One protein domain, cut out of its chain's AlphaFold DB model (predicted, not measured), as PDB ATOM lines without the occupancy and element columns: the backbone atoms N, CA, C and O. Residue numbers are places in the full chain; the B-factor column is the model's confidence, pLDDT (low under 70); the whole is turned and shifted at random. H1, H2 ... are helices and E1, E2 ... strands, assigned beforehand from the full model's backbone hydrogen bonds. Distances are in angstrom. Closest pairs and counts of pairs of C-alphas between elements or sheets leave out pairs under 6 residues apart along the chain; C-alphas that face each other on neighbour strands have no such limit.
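What this domain is: This is residues 18 to 90 of the 275 residues of an uncharacterized protein of Sorangium cellulosum (UniProt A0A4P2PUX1). The chain is wound in stacked turns, a narrow solenoid: E1 coils through the first turns, and E2, E3 and E4 continue the stack one after another. The short helix H1 and the tail of residues 86 to 90 lie at the far end. The printed part has 73 residues, with four named strands and then one named helix, in the order E1 E2 E3 E4 H1; the sheet E1 E2 E3 E4 is parallel and the class is mostly strand. It is compact, with a radius of gyration of the C-alphas of 11.7 A, and spans 34 by 17 by 12 A, only just a rod.

Where its parts are: E1, residues 18 to 51, begins with C-alpha 18 at (-22.729, -10.634, 6.664) and measures 17.7 A from first to last C-alpha; it bends by 163 degrees at residue 42. E2, residues 54 to 61, measures 8.3 A and bends by 149 degrees at residue 58. E3, residues 64 to 71, measures 8.2 A and bends by 152 degrees at residue 68. E4 is residues 76 to 78, 6.7 A. H1, residues 82 to 85, measures 5.6 A and ends with C-alpha 85 at (-36.332, -35.083, 24.898).

How they stand to each other: The sheet is twisted, with edge strands E1 and E4. E1 and E2 are parallel, with N 45 and O 54 2.8 A apart, within hydrogen-bond range. E2 and E3 are parallel, with N 55 and O 64 at 2.8 A. E3 and E4 are parallel, with N 78 and O 65 at 3.2 A. E1 and E4 are apart. H1 is on the sheet at a height of 7.9 A, only just over E3, on which 3 of its 4 C-alphas fall; the closest C-alphas of E3 and H1, those of Gly 71 and Ala 82, are 6.2 A apart. H1 is too short for an O i to N i+4 pair, and 0 of its 1 O i to N i+3 pair is within range.

The domain as a whole: The C-alphas of Trp 18 and Pro 90, the two farthest apart, are 36.9 A from each other. The printed part has no cut, and the four links between elements are tight. The mean pLDDT of the printed part is 74.8; residues 68 to 90 are under 70.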
ATOM      1  N   TRP A  18     -23.408  -9.543   5.957       87.94
ATOM      2  CA  TRP A  18     -22.729 -10.634   6.664       87.94
ATOM      3  C   TRP A  18     -22.747 -10.406   8.186       87.94
ATOM      4  O   TRP A  18     -22.943 -11.340   8.959       87.94
ATOM      5  N   PHE A  19     -22.669  -9.139   8.595       91.19
ATOM      6  CA  PHE A  19     -22.836  -8.683   9.968       91.19
ATOM      7  C   PHE A  19     -23.754  -7.457   9.998       91.19
ATOM      8  O   PHE A  19     -23.593  -6.561   9.163       91.19
ATOM      9  N   ASP A  20     -24.697  -7.414  10.937       90.75
ATOM     10  CA  ASP A  20     -25.581  -6.261  11.135       90.75
ATOM     11  C   ASP A  20     -25.944  -6.080  12.615       90.75
ATOM     12  O   ASP A  20     -26.077  -7.055  13.358       90.75
ATOM     13  N   ALA A  21     -26.101  -4.832  13.054       89.75
ATOM     14  CA  ALA A  21     -26.475  -4.518  14.428       89.75
ATOM     15  C   ALA A  21     -27.380  -3.286  14.488       89.75
ATOM     16  O   ALA A  21     -27.091  -2.259  13.877       89.75
ATOM     17  N   GLY A  22     -28.473  -3.375  15.246       88.12
ATOM     18  CA  GLY A  22     -29.429  -2.278  15.367       88.12
ATOM     19  C   GLY A  22     -30.768  -2.710  15.948       88.12
ATOM     20  O   GLY A  22     -30.985  -3.873  16.271       88.12
ATOM     21  N   ASN A  23     -31.700  -1.765  16.086       88.25
ATOM     22  CA  ASN A  23     -33.029  -2.064  16.631       88.25
ATOM     23  C   ASN A  23     -33.808  -3.046  15.728       88.25
ATOM     24  O   ASN A  23     -34.507  -3.925  16.229       88.25
ATOM     25  N   LEU A  24     -33.621  -2.904  14.409       88.94
ATOM     26  CA  LEU A  24     -34.107  -3.777  13.342       88.94
ATOM     27  C   LEU A  24     -32.921  -4.127  12.439       88.94
ATOM     28  O   LEU A  24     -32.442  -3.257  11.715       88.94
ATOM     29  N   ALA A  25     -32.439  -5.368  12.496       87.62
ATOM     30  CA  ALA A  25     -31.240  -5.783  11.766       87.62
ATOM     31  C   ALA A  25     -31.432  -7.138  11.066       87.62
ATOM     32  O   ALA A  25     -32.143  -8.014  11.574       87.62
ATOM     33  N   ASN A  26     -30.812  -7.302   9.889       88.56
ATOM     34  CA  ASN A  26     -30.937  -8.501   9.052       88.56
ATOM     35  C   ASN A  26     -29.593  -8.926   8.439       88.56
ATOM     36  O   ASN A  26     -28.911  -8.130   7.791       88.56
ATOM     37  N   GLY A  27     -29.233 -10.205   8.556       88.56
ATOM     38  CA  GLY A  27     -27.924 -10.664   8.088       88.56
ATOM     39  C   GLY A  27     -27.544 -12.094   8.456       88.56
ATOM     40  O   GLY A  27     -28.377 -12.883   8.884       88.56
ATOM     41  N   PHE A  28     -26.277 -12.461   8.269       91.75
ATOM     42  CA  PHE A  28     -25.788 -13.787   8.659       91.75
ATOM     43  C   PHE A  28     -25.578 -13.883  10.178       91.75
ATOM     44  O   PHE A  28     -26.111 -14.800  10.799       91.75
ATOM     45  N   LEU A  29     -24.879 -12.912  10.773       94.12
ATOM     46  CA  LEU A  29     -24.710 -12.757  12.220       94.12
ATOM     47  C   LEU A  29     -25.266 -11.399  12.665       94.12
ATOM     48  O   LEU A  29     -24.795 -10.362  12.195       94.12
ATOM     49  N   VAL A  30     -26.276 -11.406  13.538       92.25
ATOM     50  CA  VAL A  30     -27.069 -10.203  13.831       92.25
ATOM     51  C   VAL A  30     -27.321 -10.005  15.323       92.25
ATOM     52  O   VAL A  30     -27.705 -10.951  16.014       92.25
ATOM     53  N   PHE A  31     -27.175  -8.758  15.788       93.44
ATOM     54  CA  PHE A  31     -27.436  -8.337  17.170       93.44
ATOM     55  C   PHE A  31     -28.448  -7.184  17.240       93.44
ATOM     56  O   PHE A  31     -28.337  -6.218  16.486       93.44
ATOM     57  N   GLY A  32     -29.431  -7.239  18.143       92.44
ATOM     58  CA  GLY A  32     -30.446  -6.181  18.200       92.44
ATOM     59  C   GLY A  32     -31.675  -6.470  19.053       92.44
ATOM     60  O   GLY A  32     -31.711  -7.436  19.800       92.44
ATOM     61  N   ASN A  33     -32.711  -5.637  18.939       92.50
ATOM     62  CA  ASN A  33     -33.983  -5.891  19.626       92.50
ATOM     63  C   ASN A  33     -34.891  -6.816  18.820       92.50
ATOM     64  O   ASN A  33     -35.436  -7.757  19.387       92.50
ATOM     65  N   VAL A  34     -35.038  -6.570  17.517       93.81
ATOM     66  CA  VAL A  34     -35.804  -7.418  16.599       93.81
ATOM     67  C   VAL A  34     -34.902  -7.780  15.427       93.81
ATOM     68  O   VAL A  34     -34.574  -6.933  14.595       93.81
ATOM     69  N   VAL A  35     -34.459  -9.034  15.383       93.50
ATOM     70  CA  VAL A  35     -33.391  -9.460  14.472       93.50
ATOM     71  C   VAL A  35     -33.749 -10.718  13.701       93.50
ATOM     72  O   VAL A  35     -34.311 -11.661  14.262       93.50
ATOM     73  N   THR A  36     -33.390 -10.746  12.414       91.31
ATOM     74  CA  THR A  36     -33.518 -11.943  11.572       91.31
ATOM     75  C   THR A  36     -32.183 -12.302  10.932       91.31
ATOM     76  O   THR A  36     -31.593 -11.497  10.214       91.31
ATOM     77  N   GLY A  37     -31.701 -13.524  11.141       92.00
ATOM     78  CA  GLY A  37     -30.447 -13.954  10.535       92.00
ATOM     79  C   GLY A  37     -30.158 -15.441  10.621       92.00
ATOM     80  O   GLY A  37     -30.992 -16.210  11.076       92.00
ATOM     81  N   PHE A  38     -28.984 -15.883  10.173       91.69
ATOM     82  CA  PHE A  38     -28.589 -17.284  10.372       91.69
ATOM     83  C   PHE A  38     -28.279 -17.541  11.854       91.69
ATOM     84  O   PHE A  38     -28.784 -18.503  12.434       91.69
ATOM     85  N   ILE A  39     -27.532 -16.622  12.471       93.75
ATOM     86  CA  ILE A  39     -27.306 -16.512  13.913       93.75
ATOM     87  C   ILE A  39     -27.863 -15.162  14.364       93.75
ATOM     88  O   ILE A  39     -27.359 -14.110  13.968       93.75
ATOM     89  N   ALA A  40     -28.913 -15.196  15.176       93.81
ATOM     90  CA  ALA A  40     -29.650 -14.017  15.603       93.81
ATOM     91  C   ALA A  40     -29.661 -13.927  17.134       93.81
ATOM     92  O   ALA A  40     -30.112 -14.860  17.801       93.81
ATOM     93  N   VAL A  41     -29.173 -12.813  17.685       94.31
ATOM     94  CA  VAL A  41     -29.134 -12.558  19.131       94.31
ATOM     95  C   VAL A  41     -29.879 -11.266  19.442       94.31
ATOM     96  O   VAL A  41     -29.475 -10.186  19.012       94.31
ATOM     97  N   GLY A  42     -30.977 -11.356  20.185       93.50
ATOM     98  CA  GLY A  42     -31.790 -10.183  20.479       93.50
ATOM     99  C   GLY A  42     -33.039 -10.454  21.292       93.50
ATOM    100  O   GLY A  42     -33.363 -11.598  21.555       93.50
ATOM    101  N   ASN A  43     -33.779  -9.417  21.683       92.31
ATOM    102  CA  ASN A  43     -35.018  -9.605  22.453       92.31
ATOM    103  C   ASN A  43     -36.049 -10.465  21.701       92.31
ATOM    104  O   ASN A  43     -36.651 -11.360  22.293       92.31
ATOM    105  N   VAL A  44     -36.197 -10.229  20.397       92.56
ATOM    106  CA  VAL A  44     -36.957 -11.048  19.452       92.56
ATOM    107  C   VAL A  44     -35.999 -11.492  18.349       92.56
ATOM    108  O   VAL A  44     -35.607 -10.695  17.496       92.56
ATOM    109  N   ALA A  45     -35.604 -12.762  18.375       93.12
ATOM    110  CA  ALA A  45     -34.619 -13.322  17.461       93.12
ATOM    111  C   ALA A  45     -35.238 -14.394  16.559       93.12
ATOM    112  O   ALA A  45     -35.849 -15.348  17.041       93.12
ATOM    113  N   ARG A  46     -35.043 -14.266  15.242       91.44
ATOM    114  CA  ARG A  46     -35.456 -15.271  14.256       91.44
ATOM    115  C   ARG A  46     -34.260 -15.756  13.446       91.44
ATOM    116  O   ARG A  46     -33.590 -14.955  12.802       91.44
ATOM    117  N   GLY A  47     -34.004 -17.060  13.428       91.31
ATOM    118  CA  GLY A  47     -32.872 -17.580  12.666       91.31
ATOM    119  C   GLY A  47     -32.702 -19.085  12.643       91.31
ATOM    120  O   GLY A  47     -33.567 -19.818  13.094       91.31
ATOM    121  N   PHE A  48     -31.585 -19.574  12.103       88.31
ATOM    122  CA  PHE A  48     -31.239 -20.991  12.257       88.31
ATOM    123  C   PHE A  48     -30.831 -21.265  13.710       88.31
ATOM    124  O   PHE A  48     -31.306 -22.225  14.317       88.31
ATOM    125  N   ILE A  49     -30.028 -20.360  14.277       89.81
ATOM    126  CA  ILE A  49     -29.710 -20.261  15.701       89.81
ATOM    127  C   ILE A  49     -30.271 -18.931  16.208       89.81
ATOM    128  O   ILE A  49     -29.820 -17.869  15.776       89.81
ATOM    129  N   ALA A  50     -31.256 -18.980  17.099       90.38
ATOM    130  CA  ALA A  50     -31.901 -17.804  17.674       90.38
ATOM    131  C   ALA A  50     -31.708 -17.781  19.193       90.38
ATOM    132  O   ALA A  50     -32.039 -18.751  19.871       90.38
ATOM    133  N   ILE A  51     -31.188 -16.674  19.726       90.12
ATOM    134  CA  ILE A  51     -30.986 -16.463  21.163       90.12
ATOM    135  C   ILE A  51     -31.699 -15.173  21.565       90.12
ATOM    136  O   ILE A  51     -31.384 -14.110  21.033       90.12
ATOM    137  N   GLY A  52     -32.655 -15.251  22.487       89.69
ATOM    138  CA  GLY A  52     -33.464 -14.092  22.842       89.69
ATOM    139  C   GLY A  52     -34.544 -14.331  23.875       89.69
ATOM    140  O   GLY A  52     -34.778 -15.460  24.265       89.69
ATOM    141  N   ASN A  53     -35.264 -13.290  24.295       86.31
ATOM    142  CA  ASN A  53     -36.451 -13.487  25.138       86.31
ATOM    143  C   ASN A  53     -37.552 -14.235  24.370       86.31
ATOM    144  O   ASN A  53     -38.191 -15.130  24.922       86.31
ATOM    145  N   VAL A  54     -37.721 -13.902  23.088       87.12
ATOM    146  CA  VAL A  54     -38.548 -14.626  22.120       87.12
ATOM    147  C   VAL A  54     -37.642 -15.108  20.990       87.12
ATOM    148  O   VAL A  54     -37.154 -14.305  20.197       87.12
ATOM    149  N   ALA A  55     -37.402 -16.414  20.914       87.81
ATOM    150  CA  ALA A  55     -36.495 -17.023  19.948       87.81
ATOM    151  C   ALA A  55     -37.243 -17.990  19.020       87.81
ATOM    152  O   ALA A  55     -37.916 -18.911  19.481       87.81
ATOM    153  N   VAL A  56     -37.105 -17.812  17.704       85.81
ATOM    154  CA  VAL A  56     -37.705 -18.688  16.687       85.81
ATOM    155  C   VAL A  56     -36.618 -19.203  15.753       85.81
ATOM    156  O   VAL A  56     -36.046 -18.433  14.980       85.81
ATOM    157  N   GLY A  57     -36.338 -20.506  15.787       86.44
ATOM    158  CA  GLY A  57     -35.294 -21.078  14.944       86.44
ATOM    159  C   GLY A  57     -35.133 -22.586  15.008       86.44
ATOM    160  O   GLY A  57     -35.832 -23.259  15.746       86.44
ATOM    161  N   VAL A  58     -34.207 -23.157  14.236       79.50
ATOM    162  CA  VAL A  58     -33.915 -24.604  14.335       79.50
ATOM    163  C   VAL A  58     -33.344 -24.925  15.718       79.50
ATOM    164  O   VAL A  58     -33.757 -25.903  16.342       79.50
ATOM    165  N   ILE A  59     -32.468 -24.058  16.222       82.31
ATOM    166  CA  ILE A  59     -31.962 -24.032  17.594       82.31
ATOM    167  C   ILE A  59     -32.438 -22.716  18.221       82.31
ATOM    168  O   ILE A  59     -32.038 -21.650  17.756       82.31
ATOM    169  N   ALA A  60     -33.293 -22.778  19.245       82.81
ATOM    170  CA  ALA A  60     -33.863 -21.599  19.893       82.81
ATOM    171  C   ALA A  60     -33.547 -21.589  21.401       82.81
ATOM    172  O   ALA A  60     -33.807 -22.547  22.125       82.81
ATOM    173  N   ILE A  61     -32.969 -20.501  21.894       81.56
ATOM    174  CA  ILE A  61     -32.610 -20.338  23.307       81.56
ATOM    175  C   ILE A  61     -33.296 -19.074  23.802       81.56
ATOM    176  O   ILE A  61     -32.996 -17.984  23.317       81.56
ATOM    177  N   GLY A  62     -34.233 -19.215  24.736       79.88
ATOM    178  CA  GLY A  62     -35.022 -18.080  25.193       79.88
ATOM    179  C   GLY A  62     -36.163 -18.415  26.128       79.88
ATOM    180  O   GLY A  62     -36.558 -19.572  26.195       79.88
ATOM    181  N   ASN A  63     -36.724 -17.397  26.789       76.00
ATOM    182  CA  ASN A  63     -37.875 -17.544  27.694       76.00
ATOM    183  C   ASN A  63     -39.111 -18.097  26.961       76.00
ATOM    184  O   ASN A  63     -39.851 -18.919  27.505       76.00
ATOM    185  N   VAL A  64     -39.307 -17.672  25.711       76.62
ATOM    186  CA  VAL A  64     -40.264 -18.236  24.755       76.62
ATOM    187  C   VAL A  64     -39.467 -18.712  23.547       76.62
ATOM    188  O   VAL A  64     -38.964 -17.898  22.773       76.62
ATOM    189  N   ALA A  65     -39.332 -20.028  23.386       75.69
ATOM    190  CA  ALA A  65     -38.521 -20.619  22.325       75.69
ATOM    191  C   ALA A  65     -39.363 -21.540  21.435       75.69
ATOM    192  O   ALA A  65     -39.978 -22.500  21.904       75.69
ATOM    193  N   VAL A  66     -39.361 -21.275  20.130       75.62
ATOM    194  CA  VAL A  66     -39.995 -22.128  19.122       75.62
ATOM    195  C   VAL A  66     -38.907 -22.685  18.220       75.62
ATOM    196  O   VAL A  66     -38.302 -21.942  17.444       75.62
ATOM    197  N   GLY A  67     -38.646 -23.991  18.314       72.75
ATOM    198  CA  GLY A  67     -37.587 -24.587  17.513       72.75
ATOM    199  C   GLY A  67     -37.529 -26.099  17.439       72.75
ATOM    200  O   GLY A  67     -38.190 -26.811  18.184       72.75
ATOM    201  N   VAL A  68     -36.744 -26.609  16.489       63.19
ATOM    202  CA  VAL A  68     -36.691 -28.048  16.194       63.19
ATOM    203  C   VAL A  68     -35.840 -28.797  17.215       63.19
ATOM    204  O   VAL A  68     -36.295 -29.839  17.664       63.19
ATOM    205  N   VAL A  69     -34.658 -28.284  17.591       59.50
ATOM    206  CA  VAL A  69     -33.586 -29.026  18.302       59.50
ATOM    207  C   VAL A  69     -33.280 -28.505  19.715       59.50
ATOM    208  O   VAL A  69     -32.630 -29.190  20.496       59.50
ATOM    209  N   GLY A  70     -33.770 -27.339  20.121       53.56
ATOM    210  CA  GLY A  70     -33.485 -26.821  21.457       53.56
ATOM    211  C   GLY A  70     -34.535 -25.819  21.871       53.56
ATOM    212  O   GLY A  70     -34.738 -24.848  21.160       53.56
ATOM    213  N   GLY A  71     -35.196 -26.098  22.989       51.47
ATOM    214  CA  GLY A  71     -35.909 -25.127  23.814       51.47
ATOM    215  C   GLY A  71     -35.226 -25.071  25.177       51.47
ATOM    216  O   GLY A  71     -35.857 -25.299  26.205       51.47
ATOM    217  N   PHE A  72     -33.904 -24.900  25.189       52.03
ATOM    218  CA  PHE A  72     -33.146 -24.807  26.434       52.03
ATOM    219  C   PHE A  72     -33.316 -23.386  26.980       52.03
ATOM    220  O   PHE A  72     -32.821 -22.435  26.383       52.03
ATOM    221  N   GLY A  73     -34.060 -23.249  28.081       44.09
ATOM    222  CA  GLY A  73     -34.284 -21.976  28.777       44.09
ATOM    223  C   GLY A  73     -35.707 -21.409  28.715       44.09
ATOM    224  O   GLY A  73     -35.921 -20.324  29.244       44.09
ATOM    225  N   ALA A  74     -36.674 -22.111  28.113       47.75
ATOM    226  CA  ALA A  74     -38.022 -21.569  27.947       47.75
ATOM    227  C   ALA A  74     -38.992 -21.990  29.055       47.75
ATOM    228  O   ALA A  74     -39.132 -23.177  29.350       47.75
ATOM    229  N   THR A  75     -39.747 -21.021  29.579       47.69
ATOM    230  CA  THR A  75     -40.985 -21.265  30.335       47.69
ATOM    231  C   THR A  75     -42.048 -21.893  29.422       47.69
ATOM    232  O   THR A  75     -42.885 -22.663  29.882       47.69
ATOM    233  N   ILE A  76     -41.995 -21.602  28.112       50.06
ATOM    234  CA  ILE A  76     -42.859 -22.186  27.075       50.06
ATOM    235  C   ILE A  76     -41.996 -22.552  25.857       50.06
ATOM    236  O   ILE A  76     -41.577 -21.676  25.096       50.06
ATOM    237  N   ALA A  77     -41.730 -23.848  25.668       51.75
ATOM    238  CA  ALA A  77     -41.065 -24.383  24.479       51.75
ATOM    239  C   ALA A  77     -42.073 -25.114  23.582       51.75
ATOM    240  O   ALA A  77     -42.755 -26.030  24.041       51.75
ATOM    241  N   VAL A  78     -42.128 -24.770  22.291       52.28
ATOM    242  CA  VAL A  78     -42.907 -25.515  21.282       52.28
ATOM    243  C   VAL A  78     -41.943 -26.005  20.206       52.28
ATOM    244  O   VAL A  78     -41.410 -25.215  19.428       52.28
ATOM    245  N   GLY A  79     -41.674 -27.312  20.182       46.66
ATOM    246  CA  GLY A  79     -40.638 -27.878  19.323       46.66
ATOM    247  C   GLY A  79     -40.726 -29.386  19.116       46.66
ATOM    248  O   GLY A  79     -41.094 -30.123  20.029       46.66
ATOM    249  N   ALA A  80     -40.343 -29.857  17.924       40.66
ATOM    250  CA  ALA A  80     -40.414 -31.272  17.545       40.66
ATOM    251  C   ALA A  80     -39.507 -32.178  18.405       40.66
ATOM    252  O   ALA A  80     -39.902 -33.296  18.727       40.66
ATOM    253  N   ILE A  81     -38.327 -31.697  18.828       42.50
ATOM    254  CA  ILE A  81     -37.445 -32.420  19.768       42.50
ATOM    255  C   ILE A  81     -37.677 -31.986  21.222       42.50
ATOM    256  O   ILE A  81     -37.398 -32.769  22.127       42.50
ATOM    257  N   ALA A  82     -38.295 -30.826  21.481       43.00
ATOM    258  CA  ALA A  82     -38.812 -30.521  22.820       43.00
ATOM    259  C   ALA A  82     -39.831 -31.598  23.253       43.00
ATOM    260  O   ALA A  82     -39.727 -32.150  24.343       43.00
ATOM    261  N   ALA A  83     -40.692 -32.048  22.335       38.69
ATOM    262  CA  ALA A  83     -41.587 -33.183  22.569       38.69
ATOM    263  C   ALA A  83     -40.876 -34.551  22.712       38.69
ATOM    264  O   ALA A  83     -41.446 -35.471  23.296       38.69
ATOM    265  N   ALA A  84     -39.647 -34.707  22.199       38.78
ATOM    266  CA  ALA A  84     -38.928 -35.988  22.183       38.78
ATOM    267  C   ALA A  84     -37.843 -36.132  23.270       38.78
ATOM    268  O   ALA A  84     -37.391 -37.250  23.529       38.78
ATOM    269  N   GLY A  85     -37.419 -35.042  23.914       40.06
ATOM    270  CA  GLY A  85     -36.332 -35.083  24.898       40.06
ATOM    271  C   GLY A  85     -36.498 -34.200  26.127       40.06
ATOM    272  O   GLY A  85     -35.792 -34.432  27.103       40.06
ATOM    273  N   VAL A  86     -37.389 -33.208  26.118       39.66
ATOM    274  CA  VAL A  86     -37.470 -32.211  27.188       39.66
ATOM    275  C   VAL A  86     -38.892 -31.621  27.200       39.66
ATOM    276  O   VAL A  86     -39.133 -30.549  26.650       39.66
ATOM    277  N   PHE A  87     -39.829 -32.248  27.931       40.25
ATOM    278  CA  PHE A  87     -40.599 -31.397  28.846       40.25
ATOM    279  C   PHE A  87     -39.530 -30.607  29.584       40.25
ATOM    280  O   PHE A  87     -38.636 -31.249  30.144       40.25
ATOM    281  N   GLY A  88     -39.556 -29.276  29.441       36.59
ATOM    282  CA  GLY A  88     -38.624 -28.352  30.079       36.59
ATOM    283  C   GLY A  88     -38.143 -28.968  31.369       36.59
ATOM    284  O   GLY A  88     -38.980 -29.299  32.202       36.59
ATOM    285  N   PHE A  89     -36.835 -29.193  31.498       32.81
ATOM    286  CA  PHE A  89     -36.230 -29.304  32.810       32.81
ATOM    287  C   PHE A  89     -36.916 -28.231  33.659       32.81
ATOM    288  O   PHE A  89     -36.697 -27.044  33.397       32.81
ATOM    289  N   PRO A  90     -37.771 -28.586  34.630       39.28
ATOM    290  CA  PRO A  90     -38.264 -27.603  35.556       39.28
ATOM    291  C   PRO A  90     -37.122 -27.520  36.574       39.28
ATOM    292  O   PRO A  90     -37.187 -28.052  37.667       39.28
TER     293      PRO A  90